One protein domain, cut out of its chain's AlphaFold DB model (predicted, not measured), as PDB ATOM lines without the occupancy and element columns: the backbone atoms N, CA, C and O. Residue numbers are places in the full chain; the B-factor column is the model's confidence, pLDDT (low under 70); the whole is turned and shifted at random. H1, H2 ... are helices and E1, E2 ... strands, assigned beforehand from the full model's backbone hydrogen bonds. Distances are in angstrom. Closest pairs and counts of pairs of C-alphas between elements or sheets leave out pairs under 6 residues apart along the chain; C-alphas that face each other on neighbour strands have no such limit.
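What this domain is: This is residues 2 to 79 of the 144 residues of an uncharacterized protein of Methanomassiliicoccus sp (UniProt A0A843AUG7). A small, twisted sheet of three antiparallel strands has one long helix, H1, running along its strands over one face, while the other face is bare of named helices. A second, shorter helix, H2, lies off beyond the E3 edge of the sheet, away from H1, and the last residues, 74 to 79, stick out freely. The printed part has 78 residues, with two named helices and three named strands in the order H1, E1, E2, E3, H2, and the sheet order is E1, E2, E3. The class is mixed, helices and strands; the whole is only just compact, close to loose, with a radius of gyration of the C-alphas of 13.3 A, and flat, with spans of 36 by 35 by 18 A.

Where its parts are: The sheet is made of E1, residues 29 to 35, 20.2 A long from first to last C-alpha; E2, residues 38 to 45, 23.4 A; and E3, residues 48 to 56, 23.9 A. H1, residues 3 to 22, is 28.4 A long and begins at C-alpha 3 at (-32.416, -1.541, 59.172). H2, residues 64 to 75, is 16.4 A long and ends at C-alpha 75 at (-36.813, 20.364, 40.334).

How they stand to each other: E1, E2 and E3 form a meander, each strand the antiparallel neighbour of the one before, with E1 and E3 as edge strands. In the hairpin of E1 and E2 the directions stand at 161 degrees, and N 31 and O 42 are within hydrogen-bond range at 2.9 A. In the hairpin of E2 and E3 the angle is 165 degrees, and N 41 and O 53 are within range at 2.9 A. H1 is on the sheet at a height of 8.2 A, giving two layers, a helix on one face of a sheet. It runs along the strands, at 18 degrees to E2 on the local plane. It lies over E2, with 11 of its 20 C-alphas, and only just over E1 and E3, with 3 each. The closest C-alphas of H1 and E2 are those of Thr 10 and Gly 39, 5.6 A apart. H2 is not on the sheet, and it is apart from H1, E1 and E2. In H1 every O i to N i+4 pair is within hydrogen-bond range; in H2, 7 of 8 are.

The domain as a whole: The C-alphas farthest apart are those of Asp 4 and Arg 79, 37.1 A. The printed part has no cut and no long link. Residues 74 to 79, of which 74 and 75 belong to H2, stand free. The mean pLDDT of the printed part is 71.1, and 31 residues are under 70, among them residues 55 to 79.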
ATOM      1  N   THR A   2     -32.253   0.828  63.437       59.62
ATOM      2  CA  THR A   2     -32.000  -0.518  62.887       59.62
ATOM      3  C   THR A   2     -32.653  -0.646  61.506       59.62
ATOM      4  O   THR A   2     -33.770  -0.167  61.309       59.62
ATOM      5  N   THR A   3     -31.954  -1.261  60.548       64.12
ATOM      6  CA  THR A   3     -32.416  -1.541  59.172       64.12
ATOM      7  C   THR A   3     -33.836  -2.121  59.145       64.12
ATOM      8  O   THR A   3     -34.684  -1.666  58.380       64.12
ATOM      9  N   ASP A   4     -34.122  -3.018  60.087       75.38
ATOM     10  CA  ASP A   4     -35.404  -3.703  60.265       75.38
ATOM     11  C   ASP A   4     -36.591  -2.738  60.468       75.38
ATOM     12  O   ASP A   4     -37.719  -3.014  60.054       75.38
ATOM     13  N   LEU A   5     -36.359  -1.574  61.087       70.81
ATOM     14  CA  LEU A   5     -37.404  -0.571  61.305       70.81
ATOM     15  C   LEU A   5     -37.732   0.197  60.019       70.81
ATOM     16  O   LEU A   5     -38.905   0.455  59.747       70.81
ATOM     17  N   VAL A   6     -36.722   0.545  59.215       73.25
ATOM     18  CA  VAL A   6     -36.932   1.227  57.926       73.25
ATOM     19  C   VAL A   6     -37.672   0.312  56.959       73.25
ATOM     20  O   VAL A   6     -38.618   0.752  56.308       73.25
ATOM     21  N   GLU A   7     -37.301  -0.964  56.912       80.25
ATOM     22  CA  GLU A   7     -37.989  -1.970  56.107       80.25
ATOM     23  C   GLU A   7     -39.464  -2.101  56.515       80.25
ATOM     24  O   GLU A   7     -40.358  -1.947  55.681       80.25
ATOM     25  N   SER A   8     -39.738  -2.246  57.818       79.00
ATOM     26  CA  SER A   8     -41.103  -2.323  58.357       79.00
ATOM     27  C   SER A   8     -41.955  -1.088  58.019       79.00
ATOM     28  O   SER A   8     -43.116  -1.211  57.614       79.00
ATOM     29  N   ILE A   9     -41.388   0.116  58.153       73.50
ATOM     30  CA  ILE A   9     -42.073   1.373  57.817       73.50
ATOM     31  C   ILE A   9     -42.338   1.459  56.310       73.50
ATOM     32  O   ILE A   9     -43.443   1.824  55.901       73.50
ATOM     33  N   THR A  10     -41.353   1.086  55.491       77.69
ATOM     34  CA  THR A  10     -41.462   1.093  54.025       77.69
ATOM     35  C   THR A  10     -42.571   0.160  53.556       77.69
ATOM     36  O   THR A  10     -43.398   0.561  52.737       77.69
ATOM     37  N   GLN A  11     -42.666  -1.036  54.141       85.25
ATOM     38  CA  GLN A  11     -43.724  -2.004  53.854       85.25
ATOM     39  C   GLN A  11     -45.120  -1.417  54.127       85.25
ATOM     40  O   GLN A  11     -45.983  -1.401  53.250       85.25
ATOM     41  N   LYS A  12     -45.329  -0.863  55.331       79.31
ATOM     42  CA  LYS A  12     -46.617  -0.270  55.739       79.31
ATOM     43  C   LYS A  12     -47.019   0.901  54.848       79.31
ATOM     44  O   LYS A  12     -48.196   1.067  54.524       79.31
ATOM     45  N   ARG A  13     -46.048   1.731  54.460       82.69
ATOM     46  CA  ARG A  13     -46.297   2.871  53.578       82.69
ATOM     47  C   ARG A  13     -46.638   2.405  52.164       82.69
ATOM     48  O   ARG A  13     -47.619   2.891  51.616       82.69
ATOM     49  N   ALA A  14     -45.949   1.396  51.634       83.19
ATOM     50  CA  ALA A  14     -46.243   0.835  50.316       83.19
ATOM     51  C   ALA A  14     -47.666   0.264  50.212       83.19
ATOM     52  O   ALA A  14     -48.339   0.453  49.199       83.19
ATOM     53  N   GLU A  15     -48.167  -0.381  51.270       85.69
ATOM     54  CA  GLU A  15     -49.560  -0.837  51.330       85.69
ATOM     55  C   GLU A  15     -50.559   0.324  51.256       85.69
ATOM     56  O   GLU A  15     -51.588   0.229  50.582       85.69
ATOM     57  N   ALA A  16     -50.271   1.427  51.947       77.00
ATOM     58  CA  ALA A  16     -51.109   2.617  51.914       77.00
ATOM     59  C   ALA A  16     -51.043   3.323  50.552       77.00
ATOM     60  O   ALA A  16     -52.095   3.578  49.970       77.00
ATOM     61  N   THR A  17     -49.845   3.512  49.990       77.06
ATOM     62  CA  THR A  17     -49.642   4.028  48.628       77.06
ATOM     63  C   THR A  17     -50.389   3.176  47.602       77.06
ATOM     64  O   THR A  17     -51.046   3.714  46.719       77.06
ATOM     65  N   SER A  18     -50.369   1.847  47.738       83.56
ATOM     66  CA  SER A  18     -51.122   0.940  46.863       83.56
ATOM     67  C   SER A  18     -52.629   1.204  46.917       83.56
ATOM     68  O   SER A  18     -53.263   1.322  45.869       83.56
ATOM     69  N   ARG A  19     -53.211   1.371  48.114       83.94
ATOM     70  CA  ARG A  19     -54.638   1.714  48.267       83.94
ATOM     71  C   ARG A  19     -54.973   3.082  47.670       83.94
ATOM     72  O   ARG A  19     -55.961   3.204  46.956       83.94
ATOM     73  N   GLU A  20     -54.154   4.090  47.957       78.81
ATOM     74  CA  GLU A  20     -54.352   5.470  47.499       78.81
ATOM     75  C   GLU A  20     -54.254   5.580  45.972       78.81
ATOM     76  O   GLU A  20     -55.133   6.155  45.332       78.81
ATOM     77  N   VAL A  21     -53.225   4.976  45.371       73.00
ATOM     78  CA  VAL A  21     -53.022   5.008  43.919       73.00
ATOM     79  C   VAL A  21     -54.099   4.195  43.207       73.00
ATOM     80  O   VAL A  21     -54.655   4.683  42.226       73.00
ATOM     81  N   ARG A  22     -54.459   3.002  43.701       82.44
ATOM     82  CA  ARG A  22     -55.482   2.153  43.058       82.44
ATOM     83  C   ARG A  22     -56.896   2.710  43.133       82.44
ATOM     84  O   ARG A  22     -57.716   2.355  42.292       82.44
ATOM     85  N   ALA A  23     -57.179   3.608  44.076       76.94
ATOM     86  CA  ALA A  23     -58.440   4.344  44.095       76.94
ATOM     87  C   ALA A  23     -58.626   5.225  42.841       76.94
ATOM     88  O   ALA A  23     -59.759   5.518  42.468       76.94
ATOM     89  N   VAL A  24     -57.526   5.629  42.191       76.75
ATOM     90  CA  VAL A  24     -57.524   6.476  40.985       76.75
ATOM     91  C   VAL A  24     -57.089   5.698  39.735       76.75
ATOM     92  O   VAL A  24     -57.634   5.914  38.656       76.75
ATOM     93  N   TYR A  25     -56.141   4.768  39.882       77.19
ATOM     94  CA  TYR A  25     -55.541   3.954  38.821       77.19
ATOM     95  C   TYR A  25     -55.617   2.462  39.197       77.19
ATOM     96  O   TYR A  25     -54.660   1.928  39.763       77.19
ATOM     97  N   PRO A  26     -56.736   1.769  38.916       84.38
ATOM     98  CA  PRO A  26     -56.996   0.418  39.432       84.38
ATOM     99  C   PRO A  26     -55.921  -0.624  39.092       84.38
ATOM    100  O   PRO A  26     -55.620  -1.484  39.919       84.38
ATOM    101  N   ASP A  27     -55.295  -0.500  37.918       88.12
ATOM    102  CA  ASP A  27     -54.271  -1.434  37.429       88.12
ATOM    103  C   ASP A  27     -52.844  -1.060  37.862       88.12
ATOM    104  O   ASP A  27     -51.868  -1.652  37.401       88.12
ATOM    105  N   ALA A  28     -52.694  -0.058  38.730       81.62
ATOM    106  CA  ALA A  28     -51.388   0.341  39.219       81.62
ATOM    107  C   ALA A  28     -50.752  -0.735  40.113       81.62
ATOM    108  O   ALA A  28     -51.382  -1.381  40.967       81.62
ATOM    109  N   THR A  29     -49.445  -0.869  39.953       89.56
ATOM    110  CA  THR A  29     -48.567  -1.737  40.733       89.56
ATOM    111  C   THR A  29     -47.600  -0.898  41.552       89.56
ATOM    112  O   THR A  29     -47.192   0.183  41.132       89.56
ATOM    113  N   VAL A  30     -47.236  -1.396  42.731       85.50
ATOM    114  CA  VAL A  30     -46.301  -0.734  43.647       85.50
ATOM    115  C   VAL A  30     -45.123  -1.669  43.890       85.50
ATOM    116  O   VAL A  30     -45.333  -2.819  44.271       85.50
ATOM    117  N   SER A  31     -43.902  -1.182  43.672       90.69
ATOM    118  CA  SER A  31     -42.661  -1.859  44.053       90.69
ATOM    119  C   SER A  31     -42.019  -1.183  45.258       90.69
ATOM    120  O   SER A  31     -42.205   0.015  45.493       90.69
ATOM    121  N   ILE A  32     -41.252  -1.973  46.008       88.88
ATOM    122  CA  ILE A  32     -40.465  -1.528  47.153       88.88
ATOM    123  C   ILE A  32     -39.002  -1.904  46.957       88.88
ATOM    124  O   ILE A  32     -38.686  -3.009  46.521       88.88
ATOM    125  N   GLU A  33     -38.115  -0.983  47.304       88.19
ATOM    126  CA  GLU A  33     -36.674  -1.196  47.357       88.19
ATOM    127  C   GLU A  33     -36.177  -0.677  48.705       88.19
ATOM    128  O   GLU A  33     -36.459   0.462  49.068       88.19
ATOM    129  N   VAL A  34     -35.439  -1.494  49.457       82.19
ATOM    130  CA  VAL A  34     -34.818  -1.078  50.722       82.19
ATOM    131  C   VAL A  34     -33.313  -1.271  50.600       82.19
ATOM    132  O   VAL A  34     -32.838  -2.339  50.219       82.19
ATOM    133  N   SER A  35     -32.552  -0.221  50.895       77.88
ATOM    134  CA  SER A  35     -31.094  -0.228  50.855       77.88
ATOM    135  C   SER A  35     -30.543   0.491  52.082       77.88
ATOM    136  O   SER A  35     -30.613   1.717  52.193       77.88
ATOM    137  N   GLY A  36     -30.004  -0.283  53.027       77.50
ATOM    138  CA  GLY A  36     -29.539   0.243  54.310       77.50
ATOM    139  C   GLY A  36     -30.682   0.906  55.080       77.50
ATOM    140  O   GLY A  36     -31.707   0.287  55.331       77.50
ATOM    141  N   GLU A  37     -30.525   2.180  55.433       70.06
ATOM    142  CA  GLU A  37     -31.541   2.941  56.170       70.06
ATOM    143  C   GLU A  37     -32.474   3.774  55.267       70.06
ATOM    144  O   GLU A  37     -33.046   4.771  55.709       70.06
ATOM    145  N   ARG A  38     -32.623   3.376  53.998       75.00
ATOM    146  CA  ARG A  38     -33.480   4.039  53.010       75.00
ATOM    147  C   ARG A  38     -34.446   3.048  52.372       75.00
ATOM    148  O   ARG A  38     -34.026   1.984  51.922       75.00
ATOM    149  N   GLY A  39     -35.709   3.439  52.269       77.62
ATOM    150  CA  GLY A  39     -36.733   2.772  51.474       77.62
ATOM    151  C   GLY A  39     -37.177   3.632  50.293       77.62
ATOM    152  O   GLY A  39     -37.244   4.857  50.386       77.62
ATOM    153  N   ILE A  40     -37.500   3.000  49.172       80.38
ATOM    154  CA  ILE A  40     -38.056   3.631  47.977       80.38
ATOM    155  C   ILE A  40     -39.308   2.857  47.590       80.38
ATOM    156  O   ILE A  40     -39.279   1.637  47.456       80.38
ATOM    157  N   ILE A  41     -40.404   3.576  47.390       81.31
ATOM    158  CA  ILE A  41     -41.681   3.023  46.954       81.31
ATOM    159  C   ILE A  41     -41.980   3.637  45.597       81.31
ATOM    160  O   ILE A  41     -42.037   4.859  45.469       81.31
ATOM    161  N   THR A  42     -42.173   2.811  44.574       80.19
ATOM    162  CA  THR A  42     -42.496   3.296  43.228       80.19
ATOM    163  C   THR A  42     -43.839   2.735  42.800       80.19
ATOM    164  O   THR A  42     -44.009   1.522  42.720       80.19
ATOM    165  N   ALA A  43     -44.795   3.613  42.505       76.44
ATOM    166  CA  ALA A  43     -46.058   3.239  41.886       76.44
ATOM    167  C   ALA A  43     -45.962   3.448  40.375       76.44
ATOM    168  O   ALA A  43     -45.580   4.527  39.912       76.44
ATOM    169  N   TYR A  44     -46.325   2.434  39.602       80.38
ATOM    170  CA  TYR A  44     -46.280   2.458  38.148       80.38
ATOM    171  C   TYR A  44     -47.528   1.811  37.552       80.38
ATOM    172  O   TYR A  44     -48.152   0.947  38.163       80.38
ATOM    173  N   GLN A  45     -47.881   2.239  36.347       73.50
ATOM    174  CA  GLN A  45     -48.895   1.605  35.512       73.50
ATOM    175  C   GLN A  45     -48.291   1.453  34.117       73.50
ATOM    176  O   GLN A  45     -47.804   2.421  33.529       73.50
ATOM    177  N   GLU A  46     -48.259   0.215  33.623       81.88
ATOM    178  CA  GLU A  46     -47.530  -0.162  32.410       81.88
ATOM    179  C   GLU A  46     -46.047   0.259  32.460       81.88
ATOM    180  O   GLU A  46     -45.258  -0.324  33.202       81.88
ATOM    181  N   ARG A  47     -45.655   1.266  31.666       75.19
ATOM    182  CA  ARG A  47     -44.286   1.802  31.584       75.19
ATOM    183  C   ARG A  47     -44.127   3.161  32.266       75.19
ATOM    184  O   ARG A  47     -43.034   3.722  32.243       75.19
ATOM    185  N   TYR A  48     -45.197   3.702  32.843       64.69
ATOM    186  CA  TYR A  48     -45.202   5.042  33.413       64.69
ATOM    187  C   TYR A  48     -45.087   4.992  34.932       64.69
ATOM    188  O   TYR A  48     -45.827   4.273  35.602       64.69
ATOM    189  N   VAL A  49     -44.181   5.803  35.477       70.88
ATOM    190  CA  VAL A  49     -44.086   6.040  36.921       70.88
ATOM    191  C   VAL A  49     -45.169   7.043  37.309       70.88
ATOM    192  O   VAL A  49     -45.122   8.201  36.899       70.88
ATOM    193  N   LEU A  50     -46.144   6.588  38.095       62.72
ATOM    194  CA  LEU A  50     -47.239   7.408  38.613       62.72
ATOM    195  C   LEU A  50     -46.803   8.199  39.850       62.72
ATOM    196  O   LEU A  50     -47.129   9.376  39.996       62.72
ATOM    197  N   SER A  51     -46.054   7.550  40.743       69.19
ATOM    198  CA  SER A  51     -45.560   8.149  41.980       69.19
ATOM    199  C   SER A  51     -44.258   7.491  42.422       69.19
ATOM    200  O   SER A  51     -44.004   6.322  42.123       69.19
ATOM    201  N   LYS A  52     -43.439   8.244  43.153       68.81
ATOM    202  CA  LYS A  52     -42.234   7.750  43.810       68.81
ATOM    203  C   LYS A  52     -42.134   8.390  45.192       68.81
ATOM    204  O   LYS A  52     -42.108   9.616  45.292       68.81
ATOM    205  N   GLU A  53     -42.096   7.570  46.232       74.62
ATOM    206  CA  GLU A  53     -41.976   7.981  47.632       74.62
ATOM    207  C   GLU A  53     -40.650   7.470  48.208       74.62
ATOM    208  O   GLU A  53     -40.190   6.378  47.872       74.62
ATOM    209  N   PHE A  54     -40.037   8.266  49.084       71.81
ATOM    210  CA  PHE A  54     -38.798   7.927  49.778       71.81
ATOM    211  C   PHE A  54     -39.069   7.852  51.280       71.81
ATOM    212  O   PHE A  54     -39.680   8.757  51.849       71.81
ATOM    213  N   VAL A  55     -38.620   6.773  51.910       69.44
ATOM    214  CA  VAL A  55     -38.686   6.548  53.354       69.44
ATOM    215  C   VAL A  55     -37.268   6.661  53.888       69.44
ATOM    216  O   VAL A  55     -36.414   5.834  53.581       69.44
ATOM    217  N   GLU A  56     -37.013   7.706  54.662       65.44
ATOM    218  CA  GLU A  56     -35.665   8.084  55.088       65.44
ATOM    219  C   GLU A  56     -35.539   8.028  56.614       65.44
ATOM    220  O   GLU A  56     -36.462   8.401  57.342       65.44
ATOM    221  N   SER A  57     -34.381   7.577  57.096       61.25
ATOM    222  CA  SER A  57     -33.980   7.692  58.498       61.25
ATOM    223  C   SER A  57     -33.344   9.065  58.770       61.25
ATOM    224  O   SER A  57     -32.967   9.805  57.859       61.25
ATOM    225  N   GLU A  58     -33.150   9.413  60.045       56.94
ATOM    226  CA  GLU A  58     -32.405  10.631  60.402       56.94
ATOM    227  C   GLU A  58     -30.969  10.621  59.840       56.94
ATOM    228  O   GLU A  58     -30.444  11.650  59.411       56.94
ATOM    229  N   SER A  59     -30.321   9.458  59.830       58.59
ATOM    230  CA  SER A  59     -28.950   9.296  59.351       58.59
ATOM    231  C   SER A  59     -28.858   9.326  57.826       58.59
ATOM    232  O   SER A  59     -27.901   9.900  57.303       58.59
ATOM    233  N   SER A  60     -29.847   8.794  57.099       56.00
ATOM    234  CA  SER A  60     -29.862   8.872  55.635       56.00
ATOM    235  C   SER A  60     -30.059  10.316  55.154       56.00
ATOM    236  O   SER A  60     -29.368  10.753  54.233       56.00
ATOM    237  N   LEU A  61     -30.859  11.126  55.858       55.31
ATOM    238  CA  LEU A  61     -31.028  12.560  55.569       55.31
ATOM    239  C   LEU A  61     -29.732  13.381  55.657       55.31
ATOM    240  O   LEU A  61     -29.636  14.450  55.052       55.31
ATOM    241  N   ARG A  62     -28.713  12.895  56.378       57.56
ATOM    242  CA  ARG A  62     -27.409  13.567  56.497       57.56
ATOM    243  C   ARG A  62     -26.496  13.320  55.292       57.56
ATOM    244  O   ARG A  62     -25.433  13.932  55.218       57.56
ATOM    245  N   ASN A  63     -26.881  12.452  54.350       61.50
ATOM    246  CA  ASN A  63     -26.094  12.158  53.155       61.50
ATOM    247  C   ASN A  63     -26.284  13.249  52.075       61.50
ATOM    248  O   ASN A  63     -27.351  13.326  51.458       61.50
ATOM    249  N   PRO A  64     -25.244  14.040  51.745       60.09
ATOM    250  CA  PRO A  64     -25.360  15.139  50.784       60.09
ATOM    251  C   PRO A  64     -25.727  14.690  49.365       60.09
ATOM    252  O   PRO A  64     -26.305  15.463  48.607       60.09
ATOM    253  N   ARG A  65     -25.416  13.440  48.990       65.62
ATOM    254  CA  ARG A  65     -25.778  12.894  47.671       65.62
ATOM    255  C   ARG A  65     -27.288  12.692  47.530       65.62
ATOM    256  O   ARG A  65     -27.813  12.880  46.438       65.62
ATOM    257  N   LEU A  66     -27.981  12.376  48.625       59.91
ATOM    258  CA  LEU A  66     -29.438  12.224  48.630       59.91
ATOM    259  C   LEU A  66     -30.148  13.579  48.530       59.91
ATOM    260  O   LEU A  66     -31.158  13.685  47.844       59.91
ATOM    261  N   LEU A  67     -29.569  14.646  49.096       55.84
ATOM    262  CA  LEU A  67     -30.084  16.012  48.936       55.84
ATOM    263  C   LEU A  67     -30.117  16.466  47.469       55.84
ATOM    264  O   LEU A  67     -31.040  17.174  47.073       55.84
ATOM    265  N   VAL A  68     -29.151  16.035  46.651       59.94
ATOM    266  CA  VAL A  68     -29.144  16.298  45.200       59.94
ATOM    267  C   VAL A  68     -30.247  15.507  44.492       59.94
ATOM    268  O   VAL A  68     -30.922  16.043  43.617       59.94
ATOM    269  N   GLU A  69     -30.482  14.256  44.892       59.62
ATOM    270  CA  GLU A  69     -31.570  13.431  44.353       59.62
ATOM    271  C   GLU A  69     -32.947  14.025  44.700       59.62
ATOM    272  O   GLU A  69     -33.803  14.143  43.825       59.62
ATOM    273  N   TYR A  70     -33.141  14.515  45.931       57.97
ATOM    274  CA  TYR A  70     -34.356  15.238  46.323       57.97
ATOM    275  C   TYR A  70     -34.495  16.564  45.589       57.97
ATOM    276  O   TYR A  70     -35.589  16.895  45.142       57.97
ATOM    277  N   ALA A  71     -33.400  17.310  45.421       54.91
ATOM    278  CA  ALA A  71     -33.409  18.528  44.628       54.91
ATOM    279  C   ALA A  71     -33.844  18.233  43.190       54.91
ATOM    280  O   ALA A  71     -34.656  18.980  42.666       54.91
ATOM    281  N   HIS A  72     -33.406  17.127  42.582       59.38
ATOM    282  CA  HIS A  72     -33.874  16.703  41.262       59.38
ATOM    283  C   HIS A  72     -35.332  16.240  41.256       59.38
ATOM    284  O   HIS A  72     -36.051  16.584  40.327       59.38
ATOM    285  N   VAL A  73     -35.814  15.524  42.273       57.34
ATOM    286  CA  VAL A  73     -37.238  15.145  42.386       57.34
ATOM    287  C   VAL A  73     -38.128  16.387  42.529       57.34
ATOM    288  O   VAL A  73     -39.172  16.483  41.885       57.34
ATOM    289  N   LEU A  74     -37.687  17.374  43.311       54.25
ATOM    290  CA  LEU A  74     -38.360  18.662  43.475       54.25
ATOM    291  C   LEU A  74     -38.229  19.549  42.221       54.25
ATOM    292  O   LEU A  74     -39.197  20.192  41.828       54.25
ATOM    293  N   GLN A  75     -37.073  19.568  41.548       49.59
ATOM    294  CA  GLN A  75     -36.813  20.364  40.334       49.59
ATOM    295  C   GLN A  75     -37.468  19.785  39.076       49.59
ATOM    296  O   GLN A  75     -37.954  20.554  38.243       49.59
ATOM    297  N   ALA A  76     -37.531  18.456  38.945       52.44
ATOM    298  CA  ALA A  76     -38.285  17.758  37.901       52.44
ATOM    299  C   ALA A  76     -39.794  18.046  38.001       52.44
ATOM    300  O   ALA A  76     -40.533  17.831  37.043       52.44
ATOM    301  N   LYS A  77     -40.245  18.607  39.131       50.66
ATOM    302  CA  LYS A  77     -41.557  19.237  39.311       50.66
ATOM    303  C   LYS A  77     -41.424  20.764  39.379       50.66
ATOM    304  O   LYS A  77     -41.794  21.402  40.361       50.66
ATOM    305  N   SER A  78     -40.867  21.330  38.309       41.09
ATOM    306  CA  SER A  78     -40.554  22.750  38.121       41.09
ATOM    307  C   SER A  78     -41.706  23.699  38.494       41.09
ATOM    308  O   SER A  78     -42.882  23.350  38.411       41.09
ATOM    309  N   ARG A  79     -41.365  24.943  38.864       40.88
ATOM    310  CA  ARG A  79     -42.326  26.008  39.202       40.88
ATOM    311  C   ARG A  79     -43.339  26.212  38.068       40.88
ATOM    312  O   ARG A  79     -43.001  26.766  37.025       40.88
TER     313      ARG A  79